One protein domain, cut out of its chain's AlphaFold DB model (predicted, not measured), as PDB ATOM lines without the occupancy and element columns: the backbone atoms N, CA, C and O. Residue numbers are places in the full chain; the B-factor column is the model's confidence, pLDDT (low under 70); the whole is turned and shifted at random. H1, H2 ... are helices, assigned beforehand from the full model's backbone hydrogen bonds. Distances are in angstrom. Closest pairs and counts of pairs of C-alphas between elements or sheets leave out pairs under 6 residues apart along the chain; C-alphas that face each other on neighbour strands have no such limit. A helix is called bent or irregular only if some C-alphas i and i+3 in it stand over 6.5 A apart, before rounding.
ATOM      1  N   LYS A 363     -38.292   0.405 -37.337       75.88
ATOM      2  CA  LYS A 363     -38.891  -0.711 -36.595       75.88
ATOM      3  C   LYS A 363     -38.150  -0.988 -35.278       75.88
ATOM      4  O   LYS A 363     -38.777  -0.990 -34.227       75.88
ATOM      5  N   VAL A 364     -36.826  -1.145 -35.339       73.88
ATOM      6  CA  VAL A 364     -35.994  -1.442 -34.159       73.88
ATOM      7  C   VAL A 364     -36.006  -0.284 -33.158       73.88
ATOM      8  O   VAL A 364     -35.896  -0.515 -31.959       73.88
ATOM      9  N   HIS A 365     -36.174   0.961 -33.619       74.12
ATOM     10  CA  HIS A 365     -36.309   2.102 -32.715       74.12
ATOM     11  C   HIS A 365     -37.633   2.065 -31.942       74.12
ATOM     12  O   HIS A 365     -37.609   2.173 -30.722       74.12
ATOM     13  N   LEU A 366     -38.756   1.811 -32.626       80.75
ATOM     14  CA  LEU A 366     -40.073   1.664 -31.992       80.75
ATOM     15  C   LEU A 366     -40.122   0.473 -31.020       80.75
ATOM     16  O   LEU A 366     -40.684   0.592 -29.935       80.75
ATOM     17  N   GLU A 367     -39.501  -0.656 -31.374       82.50
ATOM     18  CA  GLU A 367     -39.362  -1.821 -30.483       82.50
ATOM     19  C   GLU A 367     -38.527  -1.476 -29.231       82.50
ATOM     20  O   GLU A 367     -38.857  -1.894 -28.122       82.50
ATOM     21  N   PHE A 368     -37.483  -0.652 -29.372       80.88
ATOM     22  CA  PHE A 368     -36.656  -0.209 -28.247       80.88
ATOM     23  C   PHE A 368     -37.361   0.825 -27.353       80.88
ATOM     24  O   PHE A 368     -37.254   0.745 -26.130       80.88
ATOM     25  N   GLU A 369     -38.118   1.766 -27.928       81.69
ATOM     26  CA  GLU A 369     -38.957   2.707 -27.171       81.69
ATOM     27  C   GLU A 369     -40.077   1.978 -26.411       81.69
ATOM     28  O   GLU A 369     -40.306   2.270 -25.236       81.69
ATOM     29  N   ALA A 370     -40.710   0.973 -27.031       86.62
ATOM     30  CA  ALA A 370     -41.690   0.112 -26.372       86.62
ATOM     31  C   ALA A 370     -41.080  -0.622 -25.165       86.62
ATOM     32  O   ALA A 370     -41.609  -0.512 -24.061       86.62
ATOM     33  N   HIS A 371     -39.923  -1.274 -25.326       84.56
ATOM     34  CA  HIS A 371     -39.243  -1.952 -24.215       84.56
ATOM     35  C   HIS A 371     -38.738  -0.997 -23.116       84.56
ATOM     36  O   HIS A 371     -38.693  -1.377 -21.943       84.56
ATOM     37  N   ILE A 372     -38.385   0.255 -23.442       83.00
ATOM     38  CA  ILE A 372     -38.108   1.283 -22.423       83.00
ATOM     39  C   ILE A 372     -39.382   1.592 -21.627       83.00
ATOM     40  O   ILE A 372     -39.334   1.576 -20.397       83.00
ATOM     41  N   ALA A 373     -40.513   1.819 -22.301       83.88
ATOM     42  CA  ALA A 373     -41.789   2.117 -21.656       83.88
ATOM     43  C   ALA A 373     -42.312   0.941 -20.806       83.88
ATOM     44  O   ALA A 373     -42.772   1.155 -19.683       83.88
ATOM     45  N   GLU A 374     -42.181  -0.300 -21.284       89.69
ATOM     46  CA  GLU A 374     -42.466  -1.518 -20.513       89.69
ATOM     47  C   GLU A 374     -41.607  -1.593 -19.251       89.69
ATOM     48  O   GLU A 374     -42.138  -1.755 -18.153       89.69
ATOM     49  N   ARG A 375     -40.286  -1.405 -19.375       88.81
ATOM     50  CA  ARG A 375     -39.363  -1.416 -18.231       88.81
ATOM     51  C   ARG A 375     -39.667  -0.292 -17.238       88.81
ATOM     52  O   ARG A 375     -39.551  -0.499 -16.034       88.81
ATOM     53  N   GLU A 376     -40.048   0.893 -17.708       87.44
ATOM     54  CA  GLU A 376     -40.416   2.016 -16.837       87.44
ATOM     55  C   GLU A 376     -41.775   1.832 -16.157       87.44
ATOM     56  O   GLU A 376     -41.933   2.276 -15.021       87.44
ATOM     57  N   ASN A 377     -42.735   1.159 -16.799       89.94
ATOM     58  CA  ASN A 377     -43.976   0.724 -16.154       89.94
ATOM     59  C   ASN A 377     -43.680  -0.347 -15.093       89.94
ATOM     60  O   ASN A 377     -44.060  -0.174 -13.934       89.94
ATOM     61  N   TYR A 378     -42.917  -1.382 -15.458       91.00
ATOM     62  CA  TYR A 378     -42.490  -2.456 -14.560       91.00
ATOM     63  C   TYR A 378     -41.780  -1.898 -13.323       91.00
ATOM     64  O   TYR A 378     -42.187  -2.176 -12.204       91.00
ATOM     65  N   CYS A 379     -40.788  -1.022 -13.495       89.25
ATOM     66  CA  CYS A 379     -40.059  -0.422 -12.377       89.25
ATOM     67  C   CYS A 379     -40.841   0.647 -11.589       89.25
ATOM     68  O   CYS A 379     -40.393   1.032 -10.507       89.25
ATOM     69  N   ARG A 380     -42.001   1.114 -12.078       86.12
ATOM     70  CA  ARG A 380     -42.966   1.900 -11.283       86.12
ATOM     71  C   ARG A 380     -43.819   1.018 -10.369       86.12
ATOM     72  O   ARG A 380     -44.256   1.491  -9.325       86.12
ATOM     73  N   GLN A 381     -44.051  -0.233 -10.762       89.69
ATOM     74  CA  GLN A 381     -44.824  -1.219 -10.001       89.69
ATOM     75  C   GLN A 381     -43.934  -2.079  -9.084       89.69
ATOM     76  O   GLN A 381     -44.379  -2.462  -8.009       89.69
ATOM     77  N   HIS A 382     -42.673  -2.299  -9.471       89.12
ATOM     78  CA  HIS A 382     -41.700  -3.177  -8.811       89.12
ATOM     79  C   HIS A 382     -40.452  -2.423  -8.326       89.12
ATOM     80  O   HIS A 382     -39.313  -2.718  -8.706       89.12
ATOM     81  N   GLY A 383     -40.654  -1.406  -7.484       82.38
ATOM     82  CA  GLY A 383     -39.567  -0.611  -6.892       82.38
ATOM     83  C   GLY A 383     -38.668  -1.397  -5.920       82.38
ATOM     84  O   GLY A 383     -37.582  -0.936  -5.558       82.38
ATOM     85  N   GLU A 384     -39.111  -2.581  -5.503       83.38
ATOM     86  CA  GLU A 384     -38.392  -3.567  -4.700       83.38
ATOM     87  C   GLU A 384     -37.389  -4.414  -5.500       83.38
ATOM     88  O   GLU A 384     -36.445  -4.924  -4.901       83.38
ATOM     89  N   ASP A 385     -37.507  -4.508  -6.830       89.12
ATOM     90  CA  ASP A 385     -36.602  -5.305  -7.669       89.12
ATOM     91  C   ASP A 385     -35.220  -4.633  -7.830       89.12
ATOM     92  O   ASP A 385     -35.101  -3.466  -8.220       89.12
ATOM     93  N   ALA A 386     -34.139  -5.387  -7.598       84.69
ATOM     94  CA  ALA A 386     -32.754  -4.921  -7.725       84.69
ATOM     95  C   ALA A 386     -32.363  -4.441  -9.142       84.69
ATOM     96  O   ALA A 386     -31.416  -3.656  -9.307       84.69
ATOM     97  N   ARG A 387     -33.099  -4.868 -10.174       87.69
ATOM     98  CA  ARG A 387     -33.002  -4.379 -11.559       87.69
ATOM     99  C   ARG A 387     -33.558  -2.958 -11.696       87.69
ATOM    100  O   ARG A 387     -33.043  -2.189 -12.504       87.69
ATOM    101  N   CYS A 388     -34.538  -2.601 -10.869       89.69
ATOM    102  CA  CYS A 388     -35.224  -1.309 -10.851       89.69
ATOM    103  C   CYS A 388     -34.632  -0.296  -9.857       89.69
ATOM    104  O   CYS A 388     -34.862   0.908  -9.996       89.69
ATOM    105  N   TRP A 389     -33.828  -0.729  -8.877       89.44
ATOM    106  CA  TRP A 389     -33.163   0.195  -7.949       89.44
ATOM    107  C   TRP A 389     -32.224   1.171  -8.681       89.44
ATOM    108  O   TRP A 389     -31.254   0.774  -9.336       89.44
ATOM    109  N   THR A 390     -32.462   2.468  -8.483       87.19
ATOM    110  CA  THR A 390     -31.561   3.547  -8.915       87.19
ATOM    111  C   THR A 390     -30.197   3.451  -8.221       87.19
ATOM    112  O   THR A 390     -30.064   2.834  -7.163       87.19
ATOM    113  N   ALA A 391     -29.173   4.126  -8.758       84.12
ATOM    114  CA  ALA A 391     -27.847   4.184  -8.126       84.12
ATOM    115  C   ALA A 391     -27.891   4.717  -6.676       84.12
ATOM    116  O   ALA A 391     -27.143   4.248  -5.822       84.12
ATOM    117  N   VAL A 392     -28.812   5.644  -6.377       83.88
ATOM    118  CA  VAL A 392     -29.047   6.160  -5.016       83.88
ATOM    119  C   VAL A 392     -29.627   5.071  -4.107       83.88
ATOM    120  O   VAL A 392     -29.148   4.890  -2.990       83.88
ATOM    121  N   LYS A 393     -30.622   4.313  -4.592       85.31
ATOM    122  CA  LYS A 393     -31.259   3.221  -3.841       85.31
ATOM    123  C   LYS A 393     -30.296   2.056  -3.587       85.31
ATOM    124  O   LYS A 393     -30.297   1.533  -2.476       85.31
ATOM    125  N   LYS A 394     -29.452   1.707  -4.569       86.81
ATOM    126  CA  LYS A 394     -28.364   0.718  -4.434       86.81
ATOM    127  C   LYS A 394     -27.395   1.128  -3.327       86.81
ATOM    128  O   LYS A 394     -27.369   0.476  -2.292       86.81
ATOM    129  N   ASN A 395     -26.775   2.302  -3.457       88.50
ATOM    130  CA  ASN A 395     -25.854   2.844  -2.454       88.50
ATOM    131  C   ASN A 395     -26.467   2.919  -1.038       88.50
ATOM    132  O   ASN A 395     -25.782   2.655  -0.056       88.50
ATOM    133  N   GLN A 396     -27.760   3.242  -0.901       87.38
ATOM    134  CA  GLN A 396     -28.421   3.227   0.409       87.38
ATOM    135  C   GLN A 396     -28.544   1.808   0.994       87.38
ATOM    136  O   GLN A 396     -28.284   1.621   2.182       87.38
ATOM    137  N   ILE A 397     -28.908   0.815   0.177       85.44
ATOM    138  CA  ILE A 397     -28.980  -0.594   0.593       85.44
ATOM    139  C   ILE A 397     -27.587  -1.121   0.951       85.44
ATOM    140  O   ILE A 397     -27.443  -1.763   1.988       85.44
ATOM    141  N   ASP A 398     -26.563  -0.789   0.164       86.81
ATOM    142  CA  ASP A 398     -25.169  -1.169   0.422       86.81
ATOM    143  C   ASP A 398     -24.667  -0.573   1.751       86.81
ATOM    144  O   ASP A 398     -24.082  -1.271   2.581       86.81
ATOM    145  N   VAL A 399     -24.973   0.704   2.015       86.94
ATOM    146  CA  VAL A 399     -24.675   1.382   3.288       86.94
ATOM    147  C   VAL A 399     -25.418   0.741   4.466       86.94
ATOM    148  O   VAL A 399     -24.829   0.565   5.534       86.94
ATOM    149  N   ASP A 400     -26.691   0.375   4.310       88.94
ATOM    150  CA  ASP A 400     -27.472  -0.255   5.382       88.94
ATOM    151  C   ASP A 400     -27.071  -1.723   5.621       88.94
ATOM    152  O   ASP A 400     -27.082  -2.182   6.768       88.94
ATOM    153  N   ALA A 401     -26.622  -2.442   4.588       87.25
ATOM    154  CA  ALA A 401     -25.978  -3.746   4.721       87.25
ATOM    155  C   ALA A 401     -24.629  -3.624   5.449       87.25
ATOM    156  O   ALA A 401     -24.381  -4.354   6.411       87.25
ATOM    157  N   GLN A 402     -23.797  -2.646   5.078       85.19
ATOM    158  CA  GLN A 402     -22.512  -2.400   5.732       85.19
ATOM    159  C   GLN A 402     -22.677  -2.029   7.215       85.19
ATOM    160  O   GLN A 402     -21.903  -2.509   8.037       85.19
ATOM    161  N   LYS A 403     -23.710  -1.259   7.594       83.44
ATOM    162  CA  LYS A 403     -24.047  -1.011   9.014       83.44
ATOM    163  C   LYS A 403     -24.336  -2.308   9.773       83.44
ATOM    164  O   LYS A 403     -23.838  -2.473  10.882       83.44
ATOM    165  N   ARG A 404     -25.117  -3.228   9.187       83.19
ATOM    166  CA  ARG A 404     -25.429  -4.537   9.797       83.19
ATOM    167  C   ARG A 404     -24.172  -5.391   9.961       83.19
ATOM    168  O   ARG A 404     -23.989  -5.980  11.018       83.19
ATOM    169  N   ILE A 405     -23.298  -5.412   8.952       79.88
ATOM    170  CA  ILE A 405     -22.009  -6.117   9.006       79.88
ATOM    171  C   ILE A 405     -21.124  -5.527  10.109       79.88
ATOM    172  O   ILE A 405     -20.634  -6.273  10.949       79.88
ATOM    173  N   THR A 406     -20.969  -4.201  10.173       77.12
ATOM    174  CA  THR A 406     -20.187  -3.540  11.230       77.12
ATOM    175  C   THR A 406     -20.744  -3.853  12.623       77.12
ATOM    176  O   THR A 406     -19.987  -4.274  13.489       77.12
ATOM    177  N   ALA A 407     -22.062  -3.757  12.826       76.81
ATOM    178  CA  ALA A 407     -22.703  -4.072  14.107       76.81
ATOM    179  C   ALA A 407     -22.618  -5.564  14.500       76.81
ATOM    180  O   ALA A 407     -22.680  -5.880  15.683       76.81
ATOM    181  N   ALA A 408     -22.469  -6.477  13.534       74.38
ATOM    182  CA  ALA A 408     -22.232  -7.902  13.784       74.38
ATOM    183  C   ALA A 408     -20.745  -8.241  14.028       74.38
ATOM    184  O   ALA A 408     -20.442  -9.291  14.593       74.38
ATOM    185  N   LEU A 409     -19.823  -7.370  13.600       75.00
ATOM    186  CA  LEU A 409     -18.384  -7.468  13.865       75.00
ATOM    187  C   LEU A 409     -17.966  -6.751  15.160       75.00
ATOM    188  O   LEU A 409     -16.900  -7.049  15.699       75.00
TER     189      LEU A 409
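AT A GLANCE: This is residues 363 to 409 of the 547 residues of an uncharacterized protein of Kofleriaceae bacterium (UniProt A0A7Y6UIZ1). Two separate helices of 19 residues each, H1 and H2, are strung one after the other along a long, thin outline, with a looped link, residues 382 to 390, between them. They do not fold back on each other, and the two far ends, residues 363 to 374 of H1 and 398 to 409 of H2, stick out free. The printed part has 47 residues, with two named helices in the order H1, H2 and no named strand; the class is all helix. The whole is extended, with a radius of gyration of the C-alphas of 16.0 A, and spans 55 by 18 by 12 A, a rod.

IN THESE COORDINATES: H1 is residues 363 to 381, 27.3 A from first to last C-alpha; C-alpha 363 is at (-38.891, -0.711, -36.595), and C-alpha 381 is at (-44.824, -1.219, -10.001). H2 is residues 391 to 409, 26.6 A long by the same measure, and its last C-alpha, Leu 409, is at (-18.384, -7.468, 13.865).

HOW THE PARTS SIT: H1 and H2 are apart, with no C-alpha of the one within 8 A of the other. The N-to-C direction of H1 is (-0.23, -0.01, 0.97) and that of H2 is (0.35, -0.45, 0.82). The link from H1 to H2, residues 382 to 390, has nine residues and is short, not tight. In H1 and H2 every O i to N i+4 pair is within hydrogen-bond range. Neither helix is bent or irregular.

THE WHOLE: The two C-alphas farthest apart, those of Lys 363 and Leu 409, are 54.9 A apart. The printed part has no cut, and its one link is not long. The mean pLDDT of the printed part of this model is 84.4, and no printed residue is under 70.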